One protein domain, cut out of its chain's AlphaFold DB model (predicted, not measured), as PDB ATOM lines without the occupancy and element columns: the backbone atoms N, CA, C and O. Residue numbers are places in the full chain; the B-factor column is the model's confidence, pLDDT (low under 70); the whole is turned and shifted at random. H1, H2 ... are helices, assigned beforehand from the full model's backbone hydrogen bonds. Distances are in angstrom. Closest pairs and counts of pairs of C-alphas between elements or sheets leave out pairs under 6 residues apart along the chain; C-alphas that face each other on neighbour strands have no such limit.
ATOM      1  N   LEU A   2       8.900 -64.377  -7.738       66.38
ATOM      2  CA  LEU A   2       9.625 -63.417  -8.596       66.38
ATOM      3  C   LEU A   2       9.029 -61.994  -8.610       66.38
ATOM      4  O   LEU A   2       9.760 -61.031  -8.429       66.38
ATOM      5  N   LEU A   3       7.705 -61.850  -8.726       68.56
ATOM      6  CA  LEU A   3       7.033 -60.536  -8.696       68.56
ATOM      7  C   LEU A   3       7.153 -59.825  -7.339       68.56
ATOM      8  O   LEU A   3       7.307 -58.609  -7.290       68.56
ATOM      9  N   TYR A   4       7.160 -60.591  -6.245       69.12
ATOM     10  CA  TYR A   4       7.288 -60.057  -4.887       69.12
ATOM     11  C   TYR A   4       8.671 -59.430  -4.647       69.12
ATOM     12  O   TYR A   4       8.771 -58.404  -3.981       69.12
ATOM     13  N   ALA A   5       9.725 -59.983  -5.261       70.06
ATOM     14  CA  ALA A   5      11.081 -59.431  -5.192       70.06
ATOM     15  C   ALA A   5      11.206 -58.035  -5.836       70.06
ATOM     16  O   ALA A   5      12.101 -57.276  -5.475       70.06
ATOM     17  N   PHE A   6      10.296 -57.682  -6.748       67.81
ATOM     18  CA  PHE A   6      10.244 -56.379  -7.412       67.81
ATOM     19  C   PHE A   6       9.137 -55.464  -6.862       67.81
ATOM     20  O   PHE A   6       8.788 -54.480  -7.502       67.81
ATOM     21  N   GLY A   7       8.542 -55.780  -5.703       63.84
ATOM     22  CA  GLY A   7       7.433 -54.993  -5.136       63.84
ATOM     23  C   GLY A   7       6.104 -55.134  -5.895       63.84
ATOM     24  O   GLY A   7       5.148 -54.398  -5.644       63.84
ATOM     25  N   GLY A   8       6.021 -56.087  -6.828       64.12
ATOM     26  CA  GLY A   8       4.791 -56.482  -7.500       64.12
ATOM     27  C   GLY A   8       3.948 -57.360  -6.578       64.12
ATOM     28  O   GLY A   8       4.056 -58.585  -6.596       64.12
ATOM     29  N   GLU A   9       3.089 -56.743  -5.771       62.97
ATOM     30  CA  GLU A   9       2.203 -57.440  -4.827       62.97
ATOM     31  C   GLU A   9       0.866 -57.870  -5.454       62.97
ATOM     32  O   GLU A   9      -0.198 -57.776  -4.839       62.97
ATOM     33  N   VAL A  10       0.913 -58.379  -6.685       64.31
ATOM     34  CA  VAL A  10      -0.253 -58.960  -7.360       64.31
ATOM     35  C   VAL A  10      -0.320 -60.442  -6.987       64.31
ATOM     36  O   VAL A  10       0.194 -61.304  -7.695       64.31
ATOM     37  N   GLY A  11      -0.874 -60.743  -5.813       58.84
ATOM     38  CA  GLY A  11      -0.914 -62.106  -5.278       58.84
ATOM     39  C   GLY A  11      -2.062 -62.306  -4.300       58.84
ATOM     40  O   GLY A  11      -1.888 -62.134  -3.098       58.84
ATOM     41  N   GLY A  12      -3.231 -62.662  -4.828       59.94
ATOM     42  CA  GLY A  12      -4.371 -63.163  -4.059       59.94
ATOM     43  C   GLY A  12      -4.575 -64.663  -4.288       59.94
ATOM     44  O   GLY A  12      -3.937 -65.264  -5.147       59.94
ATOM     45  N   ILE A  13      -5.501 -65.268  -3.544       58.53
ATOM     46  CA  ILE A  13      -5.853 -66.701  -3.649       58.53
ATOM     47  C   ILE A  13      -6.554 -67.013  -4.995       58.53
ATOM     48  O   ILE A  13      -6.695 -68.170  -5.380       58.53
ATOM     49  N   THR A  14      -6.983 -65.983  -5.735       60.09
ATOM     50  CA  THR A  14      -7.782 -66.106  -6.959       60.09
ATOM     51  C   THR A  14      -7.069 -65.528  -8.185       60.09
ATOM     52  O   THR A  14      -6.770 -64.336  -8.257       60.09
ATOM     53  N   SER A  15      -6.854 -66.369  -9.200       69.56
ATOM     54  CA  SER A  15      -6.345 -65.986 -10.528       69.56
ATOM     55  C   SER A  15      -7.465 -65.428 -11.413       69.56
ATOM     56  O   SER A  15      -7.753 -65.947 -12.488       69.56
ATOM     57  N   SER A  16      -8.171 -64.409 -10.929       80.12
ATOM     58  CA  SER A  16      -9.330 -63.823 -11.613       80.12
ATOM     59  C   SER A  16      -9.061 -62.372 -11.998       80.12
ATOM     60  O   SER A  16      -8.337 -61.672 -11.293       80.12
ATOM     61  N   VAL A  17      -9.718 -61.881 -13.056       82.31
ATOM     62  CA  VAL A  17      -9.662 -60.457 -13.454       82.31
ATOM     63  C   VAL A  17     -10.048 -59.546 -12.284       82.31
ATOM     64  O   VAL A  17      -9.383 -58.547 -12.028       82.31
ATOM     65  N   ILE A  18     -11.064 -59.944 -11.511       82.00
ATOM     66  CA  ILE A  18     -11.483 -59.209 -10.313       82.00
ATOM     67  C   ILE A  18     -10.369 -59.162  -9.251       82.00
ATOM     68  O   ILE A  18     -10.144 -58.125  -8.634       82.00
ATOM     69  N   GLY A  19      -9.619 -60.258  -9.083       79.44
ATOM     70  CA  GLY A  19      -8.493 -60.340  -8.154       79.44
ATOM     71  C   GLY A  19      -7.321 -59.467  -8.598       79.44
ATOM     72  O   GLY A  19      -6.740 -58.756  -7.781       79.44
ATOM     73  N   PHE A  20      -7.021 -59.442  -9.900       82.12
ATOM     74  CA  PHE A  20      -6.000 -58.559 -10.461       82.12
ATOM     75  C   PHE A  20      -6.307 -57.080 -10.190       82.12
ATOM     76  O   PHE A  20      -5.426 -56.345  -9.752       82.12
ATOM     77  N   ILE A  21      -7.553 -56.647 -10.402       84.56
ATOM     78  CA  ILE A  21      -7.950 -55.246 -10.200       84.56
ATOM     79  C   ILE A  21      -7.821 -54.846  -8.724       84.56
ATOM     80  O   ILE A  21      -7.259 -53.793  -8.417       84.56
ATOM     81  N   LEU A  22      -8.297 -55.700  -7.813       81.69
ATOM     82  CA  LEU A  22      -8.301 -55.426  -6.375       81.69
ATOM     83  C   LEU A  22      -6.891 -55.396  -5.769       81.69
ATOM     84  O   LEU A  22      -6.575 -54.490  -5.001       81.69
ATOM     85  N   TYR A  23      -6.037 -56.364  -6.116       78.19
ATOM     86  CA  TYR A  23      -4.697 -56.498  -5.526       78.19
ATOM     87  C   TYR A  23      -3.590 -55.800  -6.333       78.19
ATOM     88  O   TYR A  23      -2.483 -55.606  -5.828       78.19
ATOM     89  N   GLY A  24      -3.876 -55.409  -7.575       82.56
ATOM     90  CA  GLY A  24      -2.992 -54.613  -8.420       82.56
ATOM     91  C   GLY A  24      -3.316 -53.117  -8.322       82.56
ATOM     92  O   GLY A  24      -2.931 -52.497  -7.333       82.56
ATOM     93  N   PRO A  25      -4.014 -52.515  -9.305       83.31
ATOM     94  CA  PRO A  25      -4.228 -51.065  -9.379       83.31
ATOM     95  C   PRO A  25      -4.911 -50.429  -8.160       83.31
ATOM     96  O   PRO A  25      -4.602 -49.288  -7.827       83.31
ATOM     97  N   MET A  26      -5.843 -51.132  -7.504       82.50
ATOM     98  CA  MET A  26      -6.574 -50.591  -6.349       82.50
ATOM     99  C   MET A  26      -5.799 -50.674  -5.030       82.50
ATOM    100  O   MET A  26      -6.212 -50.051  -4.054       82.50
ATOM    101  N   ARG A  27      -4.688 -51.418  -4.978       80.75
ATOM    102  CA  ARG A  27      -3.868 -51.542  -3.773       80.75
ATOM    103  C   ARG A  27      -2.821 -50.419  -3.737       80.75
ATOM    104  O   ARG A  27      -1.926 -50.405  -4.587       80.75
ATOM    105  N   PRO A  28      -2.871 -49.501  -2.752       78.25
ATOM    106  CA  PRO A  28      -1.879 -48.436  -2.634       78.25
ATOM    107  C   PRO A  28      -0.469 -49.020  -2.479       78.25
ATOM    108  O   PRO A  28      -0.239 -49.857  -1.610       78.25
ATOM    109  N   GLY A  29       0.469 -48.592  -3.330       77.81
ATOM    110  CA  GLY A  29       1.864 -49.056  -3.311       77.81
ATOM    111  C   GLY A  29       2.166 -50.305  -4.151       77.81
ATOM    112  O   GLY A  29       3.331 -50.680  -4.255       77.81
ATOM    113  N   SER A  30       1.169 -50.923  -4.794       78.69
ATOM    114  CA  SER A  30       1.383 -52.098  -5.649       78.69
ATOM    115  C   SER A  30       1.979 -51.709  -7.007       78.69
ATOM    116  O   SER A  30       1.355 -50.998  -7.802       78.69
ATOM    117  N   GLN A  31       3.180 -52.210  -7.319       82.25
ATOM    118  CA  GLN A  31       3.812 -52.048  -8.635       82.25
ATOM    119  C   GLN A  31       3.276 -53.079  -9.636       82.25
ATOM    120  O   GLN A  31       4.011 -53.894 -10.192       82.25
ATOM    121  N   TRP A  32       1.962 -53.062  -9.859       81.25
ATOM    122  CA  TRP A  32       1.258 -54.072 -10.655       81.25
ATOM    123  C   TRP A  32       1.790 -54.217 -12.087       81.25
ATOM    124  O   TRP A  32       1.729 -55.303 -12.653       81.25
ATOM    125  N   TRP A  33       2.365 -53.158 -12.660       81.50
ATOM    126  CA  TRP A  33       2.934 -53.131 -14.010       81.50
ATOM    127  C   TRP A  33       4.127 -54.083 -14.201       81.50
ATOM    128  O   TRP A  33       4.378 -54.513 -15.328       81.50
ATOM    129  N   TRP A  34       4.812 -54.500 -13.127       83.50
ATOM    130  CA  TRP A  34       5.863 -55.523 -13.204       83.50
ATOM    131  C   TRP A  34       5.359 -56.859 -13.755       83.50
ATOM    132  O   TRP A  34       6.136 -57.589 -14.371       83.50
ATOM    133  N   ILE A  35       4.064 -57.163 -13.604       83.25
ATOM    134  CA  ILE A  35       3.476 -58.387 -14.157       83.25
ATOM    135  C   ILE A  35       3.559 -58.432 -15.684       83.25
ATOM    136  O   ILE A  35       3.775 -59.498 -16.251       83.25
ATOM    137  N   LEU A  36       3.450 -57.276 -16.348       85.25
ATOM    138  CA  LEU A  36       3.527 -57.186 -17.804       85.25
ATOM    139  C   LEU A  36       4.955 -57.440 -18.287       85.25
ATOM    140  O   LEU A  36       5.153 -58.156 -19.263       85.25
ATOM    141  N   ILE A  37       5.948 -56.897 -17.579       87.19
ATOM    142  CA  ILE A  37       7.365 -57.056 -17.928       87.19
ATOM    143  C   ILE A  37       7.812 -58.498 -17.683       87.19
ATOM    144  O   ILE A  37       8.369 -59.128 -18.579       87.19
ATOM    145  N   VAL A  38       7.541 -59.044 -16.493       86.06
ATOM    146  CA  VAL A  38       7.905 -60.429 -16.160       86.06
ATOM    147  C   VAL A  38       7.164 -61.408 -17.063       86.06
ATOM    148  O   VAL A  38       7.801 -62.310 -17.596       86.06
ATOM    149  N   GLY A  39       5.865 -61.203 -17.302       85.56
ATOM    150  CA  GLY A  39       5.079 -62.053 -18.197       85.56
ATOM    151  C   GLY A  39       5.569 -62.007 -19.646       85.56
ATOM    152  O   GLY A  39       5.638 -63.043 -20.302       85.56
ATOM    153  N   ALA A  40       5.982 -60.837 -20.144       91.38
ATOM    154  CA  ALA A  40       6.577 -60.724 -21.474       91.38
ATOM    155  C   ALA A  40       7.928 -61.452 -21.564       91.38
ATOM    156  O   ALA A  40       8.170 -62.186 -22.522       91.38
ATOM    157  N   ILE A  41       8.800 -61.286 -20.563       92.75
ATOM    158  CA  ILE A  41      10.103 -61.964 -20.507       92.75
ATOM    159  C   ILE A  41       9.914 -63.481 -20.410       92.75
ATOM    160  O   ILE A  41      10.526 -64.222 -21.176       92.75
ATOM    161  N   GLU A  42       9.046 -63.950 -19.513       88.25
ATOM    162  CA  GLU A  42       8.715 -65.367 -19.364       88.25
ATOM    163  C   GLU A  42       8.131 -65.933 -20.661       88.25
ATOM    164  O   GLU A  42       8.581 -66.975 -21.131       88.25
ATOM    165  N   GLY A  43       7.193 -65.222 -21.293       91.50
ATOM    166  CA  GLY A  43       6.597 -65.626 -22.563       91.50
ATOM    167  C   GLY A  43       7.634 -65.794 -23.672       91.50
ATOM    168  O   GLY A  43       7.610 -66.794 -24.390       91.50
ATOM    169  N   LEU A  44       8.591 -64.866 -23.779       95.50
ATOM    170  CA  LEU A  44       9.700 -64.981 -24.728       95.50
ATOM    171  C   LEU A  44      10.600 -66.175 -24.398       95.50
ATOM    172  O   LEU A  44      10.898 -66.970 -25.289       95.50
ATOM    173  N   ILE A  45      11.004 -66.337 -23.134       95.12
ATOM    174  CA  ILE A  45      11.846 -67.460 -22.695       95.12
ATOM    175  C   ILE A  45      11.163 -68.790 -23.017       95.12
ATOM    176  O   ILE A  45      11.768 -69.637 -23.672       95.12
ATOM    177  N   CYS A  46       9.900 -68.954 -22.623       89.69
ATOM    178  CA  CYS A  46       9.109 -70.141 -22.911       89.69
ATOM    179  C   CYS A  46       9.018 -70.379 -24.422       89.69
ATOM    180  O   CYS A  46       9.346 -71.473 -24.877       89.69
ATOM    181  N   TYR A  47       8.671 -69.364 -25.222       92.69
ATOM    182  CA  TYR A  47       8.588 -69.502 -26.677       92.69
ATOM    183  C   TYR A  47       9.898 -70.009 -27.288       92.69
ATOM    184  O   TYR A  47       9.888 -70.992 -28.028       92.69
ATOM    185  N   PHE A  48      11.033 -69.377 -26.977       94.62
ATOM    186  CA  PHE A  48      12.316 -69.766 -27.565       94.62
ATOM    187  C   PHE A  48      12.808 -71.121 -27.054       94.62
ATOM    188  O   PHE A  48      13.328 -71.907 -27.845       94.62
ATOM    189  N   LEU A  49      12.607 -71.423 -25.771       93.69
ATOM    190  CA  LEU A  49      13.027 -72.683 -25.162       93.69
ATOM    191  C   LEU A  49      12.213 -73.860 -25.713       93.69
ATOM    192  O   LEU A  49      12.804 -74.829 -26.193       93.69
ATOM    193  N   PHE A  50      10.879 -73.748 -25.746       89.56
ATOM    194  CA  PHE A  50      10.013 -74.758 -26.358       89.56
ATOM    195  C   PHE A  50      10.291 -74.892 -27.853       89.56
ATOM    196  O   PHE A  50      10.491 -76.004 -28.330       89.56
ATOM    197  N   LYS A  51      10.387 -73.785 -28.599       88.62
ATOM    198  CA  LYS A  51      10.698 -73.820 -30.037       88.62
ATOM    199  C   LYS A  51      12.013 -74.543 -30.314       88.62
ATOM    200  O   LYS A  51      12.071 -75.372 -31.222       88.62
ATOM    201  N   TRP A  52      13.061 -74.251 -29.544       92.56
ATOM    202  CA  TRP A  52      14.358 -74.903 -29.702       92.56
ATOM    203  C   TRP A  52      14.269 -76.405 -29.417       92.56
ATOM    204  O   TRP A  52      14.739 -77.201 -30.228       92.56
ATOM    205  N   TRP A  53      13.597 -76.804 -28.332       89.69
ATOM    206  CA  TRP A  53      13.380 -78.213 -27.988       89.69
ATOM    207  C   TRP A  53      12.565 -78.964 -29.049       89.69
ATOM    208  O   TRP A  53      12.972 -80.035 -29.494       89.69
ATOM    209  N   ILE A  54      11.452 -78.385 -29.506       87.69
ATOM    210  CA  ILE A  54      10.563 -78.982 -30.511       87.69
ATOM    211  C   ILE A  54      11.310 -79.211 -31.827       87.69
ATOM    212  O   ILE A  54      11.177 -80.269 -32.436       87.69
ATOM    213  N   ILE A  55      12.122 -78.246 -32.268       84.62
ATOM    214  CA  ILE A  55      12.888 -78.372 -33.513       84.62
ATOM    215  C   ILE A  55      14.049 -79.359 -33.346       84.62
ATOM    216  O   ILE A  55      14.263 -80.188 -34.227       84.62
ATOM    217  N   LYS A  56      14.793 -79.294 -32.233       88.00
ATOM    218  CA  LYS A  56      16.010 -80.094 -32.034       88.00
ATOM    219  C   LYS A  56      15.722 -81.574 -31.785       88.00
ATOM    220  O   LYS A  56      16.467 -82.413 -32.283       88.00
ATOM    221  N   PHE A  57      14.665 -81.878 -31.036       83.62
ATOM    222  CA  PHE A  57      14.289 -83.246 -30.660       83.62
ATOM    223  C   PHE A  57      13.092 -83.787 -31.453       83.62
ATOM    224  O   PHE A  57      12.644 -84.896 -31.188       83.62
ATOM    225  N   ASN A  58      12.584 -83.015 -32.422       79.56
ATOM    226  CA  ASN A  58      11.406 -83.339 -33.229       79.56
ATOM    227  C   ASN A  58      10.224 -83.852 -32.387       79.56
ATOM    228  O   ASN A  58       9.613 -84.877 -32.690       79.56
ATOM    229  N   ILE A  59       9.939 -83.146 -31.291       76.19
ATOM    230  CA  ILE A  59       8.876 -83.516 -30.358       76.19
ATOM    231  C   ILE A  59       7.538 -83.354 -31.076       76.19
ATOM    232  O   ILE A  59       7.262 -82.297 -31.650       76.19
ATOM    233  N   LYS A  60       6.711 -84.402 -31.035       77.75
ATOM    234  CA  LYS A  60       5.340 -84.368 -31.542       77.75
ATOM    235  C   LYS A  60       4.507 -83.442 -30.663       77.75
ATOM    236  O   LYS A  60       4.112 -83.813 -29.562       77.75
ATOM    237  N   THR A  61       4.298 -82.214 -31.121       76.25
ATOM    238  CA  THR A  61       3.415 -81.259 -30.454       76.25
ATOM    239  C   THR A  61       2.050 -81.255 -31.126       76.25
ATOM    240  O   THR A  61       2.005 -81.290 -32.358       76.25
ATOM    241  N   PRO A  62       0.954 -81.141 -30.358       62.94
ATOM    242  CA  PRO A  62      -0.383 -80.977 -30.910       62.94
ATOM    243  C   PRO A  62      -0.428 -79.895 -32.005       62.94
ATOM    244  O   PRO A  62       0.025 -78.776 -31.771       62.94
ATOM    245  N   GLY A  63      -0.903 -80.229 -33.212       68.62
ATOM    246  CA  GLY A  63      -0.937 -79.312 -34.364       68.62
ATOM    247  C   GLY A  63       0.306 -79.312 -35.275       68.62
ATOM    248  O   GLY A  63       0.353 -78.542 -36.233       68.62
ATOM    249  N   ARG A  64       1.325 -80.143 -35.000       63.44
ATOM    250  CA  ARG A  64       2.541 -80.312 -35.823       63.44
ATOM    251  C   ARG A  64       2.718 -81.791 -36.197       63.44
ATOM    252  O   ARG A  64       3.345 -82.541 -35.454       63.44
ATOM    253  N   GLY A  65       2.205 -82.171 -37.365       61.56
ATOM    254  CA  GLY A  65       2.169 -83.551 -37.868       61.56
ATOM    255  C   GLY A  65       0.808 -83.866 -38.497       61.56
ATOM    256  O   GLY A  65      -0.110 -83.055 -38.401       61.56
ATOM    257  N   GLU A  66       0.677 -85.007 -39.175       57.41
ATOM    258  CA  GLU A  66      -0.600 -85.464 -39.766       57.41
ATOM    259  C   GLU A  66      -1.572 -86.026 -38.702       57.41
ATOM    260  O   GLU A  66      -2.759 -86.195 -38.951       57.41
ATOM    261  N   ASP A  67      -1.086 -86.226 -37.478       56.16
ATOM    262  CA  ASP A  67      -1.761 -86.694 -36.264       56.16
ATOM    263  C   ASP A  67      -2.588 -85.584 -35.560       56.16
ATOM    264  O   ASP A  67      -2.650 -85.475 -34.333       56.16
ATOM    265  N   ASN A  68      -3.252 -84.736 -36.354       55.88
ATOM    266  CA  ASN A  68      -4.039 -83.593 -35.873       55.88
ATOM    267  C   ASN A  68      -5.277 -83.990 -35.047       55.88
ATOM    268  O   ASN A  68      -5.712 -83.199 -34.216       55.88
ATOM    269  N   GLU A  69      -5.831 -85.190 -35.226       57.69
ATOM    270  CA  GLU A  69      -7.062 -85.611 -34.535       57.69
ATOM    271  C   GLU A  69      -6.859 -85.829 -33.024       57.69
ATOM    272  O   GLU A  69      -7.640 -85.319 -32.221       57.69
ATOM    273  N   GLU A  70      -5.778 -86.497 -32.611       55.72
ATOM    274  CA  GLU A  70      -5.470 -86.740 -31.189       55.72
ATOM    275  C   GLU A  70      -5.071 -85.444 -30.460       55.72
ATOM    276  O   GLU A  70      -5.417 -85.207 -29.300       55.72
ATOM    277  N   ALA A  71      -4.382 -84.561 -31.181       51.41
ATOM    278  CA  ALA A  71      -3.965 -83.238 -30.741       51.41
ATOM    279  C   ALA A  71      -5.142 -82.275 -30.497       51.41
ATOM    280  O   ALA A  71      -5.175 -81.565 -29.489       51.41
ATOM    281  N   LEU A  72      -6.107 -82.257 -31.423       55.41
ATOM    282  CA  LEU A  72      -7.348 -81.488 -31.311       55.41
ATOM    283  C   LEU A  72      -8.250 -82.039 -30.203       55.41
ATOM    284  O   LEU A  72      -8.854 -81.243 -29.490       55.41
ATOM    285  N   ALA A  73      -8.288 -83.361 -30.005       58.50
ATOM    286  CA  ALA A  73      -9.022 -83.981 -28.903       58.50
ATOM    287  C   ALA A  73      -8.476 -83.545 -27.530       58.50
ATOM    288  O   ALA A  73      -9.248 -83.153 -26.659       58.50
ATOM    289  N   PHE A  74      -7.150 -83.508 -27.360       54.03
ATOM    290  CA  PHE A  74      -6.517 -83.033 -26.124       54.03
ATOM    291  C   PHE A  74      -6.745 -81.530 -25.881       54.03
ATOM    292  O   PHE A  74      -7.036 -81.110 -24.763       54.03
ATOM    293  N   ALA A  75      -6.652 -80.699 -26.925       53.25
ATOM    294  CA  ALA A  75      -6.920 -79.264 -26.813       53.25
ATOM    295  C   ALA A  75      -8.407 -78.956 -26.540       53.25
ATOM    296  O   ALA A  75      -8.704 -78.003 -25.820       53.25
ATOM    297  N   ALA A  76      -9.328 -79.770 -27.066       55.28
ATOM    298  CA  ALA A  76     -10.757 -79.683 -26.773       55.28
ATOM    299  C   ALA A  76     -11.077 -80.107 -25.328       55.28
ATOM    300  O   ALA A  76     -11.874 -79.442 -24.677       55.28
ATOM    301  N   GLU A  77     -10.407 -81.137 -24.800       55.44
ATOM    302  CA  GLU A  77     -10.555 -81.591 -23.406       55.44
ATOM    303  C   GLU A  77     -10.022 -80.560 -22.389       55.44
ATOM    304  O   GLU A  77     -10.548 -80.434 -21.284       55.44
ATOM    305  N   VAL A  78      -8.993 -79.788 -22.759       54.56
ATOM    306  CA  VAL A  78      -8.387 -78.757 -21.895       54.56
ATOM    307  C   VAL A  78      -9.065 -77.387 -22.042       54.56
ATOM    308  O   VAL A  78      -9.111 -76.618 -21.081       54.56
ATOM    309  N   GLY A  79      -9.561 -77.056 -23.237       49.19
ATOM    310  CA  GLY A  79     -10.093 -75.734 -23.571       49.19
ATOM    311  C   GLY A  79     -11.602 -75.576 -23.402       49.19
ATOM    312  O   GLY A  79     -12.076 -74.442 -23.350       49.19
ATOM    313  N   ASP A  80     -12.358 -76.669 -23.308       38.06
ATOM    314  CA  ASP A  80     -13.811 -76.599 -23.295       38.06
ATOM    315  C   ASP A  80     -14.417 -77.645 -22.361       38.06
ATOM    316  O   ASP A  80     -14.178 -78.846 -22.469       38.06
ATOM    317  N   VAL A  81     -15.292 -77.185 -21.470       47.53
ATOM    318  CA  VAL A  81     -16.314 -78.042 -20.871       47.53
ATOM    319  C   VAL A  81     -17.329 -78.321 -21.984       47.53
ATOM    320  O   VAL A  81     -18.429 -77.777 -21.987       47.53
ATOM    321  N   ARG A  82     -16.947 -79.149 -22.960       36.41
ATOM    322  CA  ARG A  82     -17.854 -79.697 -23.968       36.41
ATOM    323  C   ARG A  82     -18.187 -81.136 -23.610       36.41
ATOM    324  O   ARG A  82     -17.512 -82.088 -23.985       36.41
ATOM    325  N   LEU A  83     -19.280 -81.222 -22.860       45.47
ATOM    326  CA  LEU A  83     -20.134 -82.389 -22.715       45.47
ATOM    327  C   LEU A  83     -20.653 -82.782 -24.102       45.47
ATOM    328  O   LEU A  83     -21.643 -82.212 -24.531       45.47
TER     329      LEU A  83
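AT A GLANCE: This is residues 2 to 83 of the 183 residues of the protein "PTS EIIB type-1 domain-containing protein" of Enterocloster aldenensis (UniProt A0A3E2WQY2). The model is an open, flat U built on one long straight helix, H3, with H2 off its first end and H4 folded back over its second half at a distance, both on the same side of H3, and an empty gap between H2 and H4. The short H1 is near the first turns of H3, and residues 76 to 83, the last part of H4 and the tail after it, stick out. The printed part has 82 residues with four named helices, H1, H2, H3 and H4 in chain order, and no named strand; the class is all helix. It is only just extended, close to loose, with a radius of gyration of the C-alphas of 18.0 A, and the C-alphas span 52 by 37 by 14 A.

HOW THE PARTS SIT: H3, residues 34 to 57, only just touches H1, residues 2 to 5, with 3 pairs of C-alphas within 8 A. The closest C-alphas of the two are those of Leu 3 and Trp 34, 6.8 A apart, and H3 touches H1 with residues 34 to 38 alone. H2, residues 17 to 23, touches no helix and is apart from H1 and from H3. H4, residues 68 to 79, touches no helix either and is apart from H1, H2 and H3. In H2, H3 and H4 every pair of O of residue i and N of residue i+4 is within hydrogen-bond range. H1, with four residues, is too short for such a pair; its one pair of O i and N i+3 is within range.

IN THESE COORDINATES: H3 is 33.8 A long from first to last C-alpha, from Trp 34 at (5.863, -55.523, -13.204) to Phe 57 at (14.289, -83.246, -30.660). H4 is 15.8 A long and ends with C-alpha 79 at (-10.093, -75.734, -23.571). H2 is 10.2 A long and begins with C-alpha 17 at (-9.662, -60.457, -13.454). H1 is 5.4 A long.

THE WHOLE: The two C-alphas farthest apart are those of Pro 28 and Glu 66, 52.5 A. Residues 13 to 18, residues 40 to 49 of H3, and residues 76 to 83, of which 76 to 79 belong to H4, stand free. The link from H1 to H2 is long, with 11 residues; those from H2 to H3 and from H3 to H4 are short, with 10 residues each. The printed part has no cut. Its mean pLDDT is 73.3, and 35 residues are under 70, namely 2 to 4, 6 to 15 and 62 to 83.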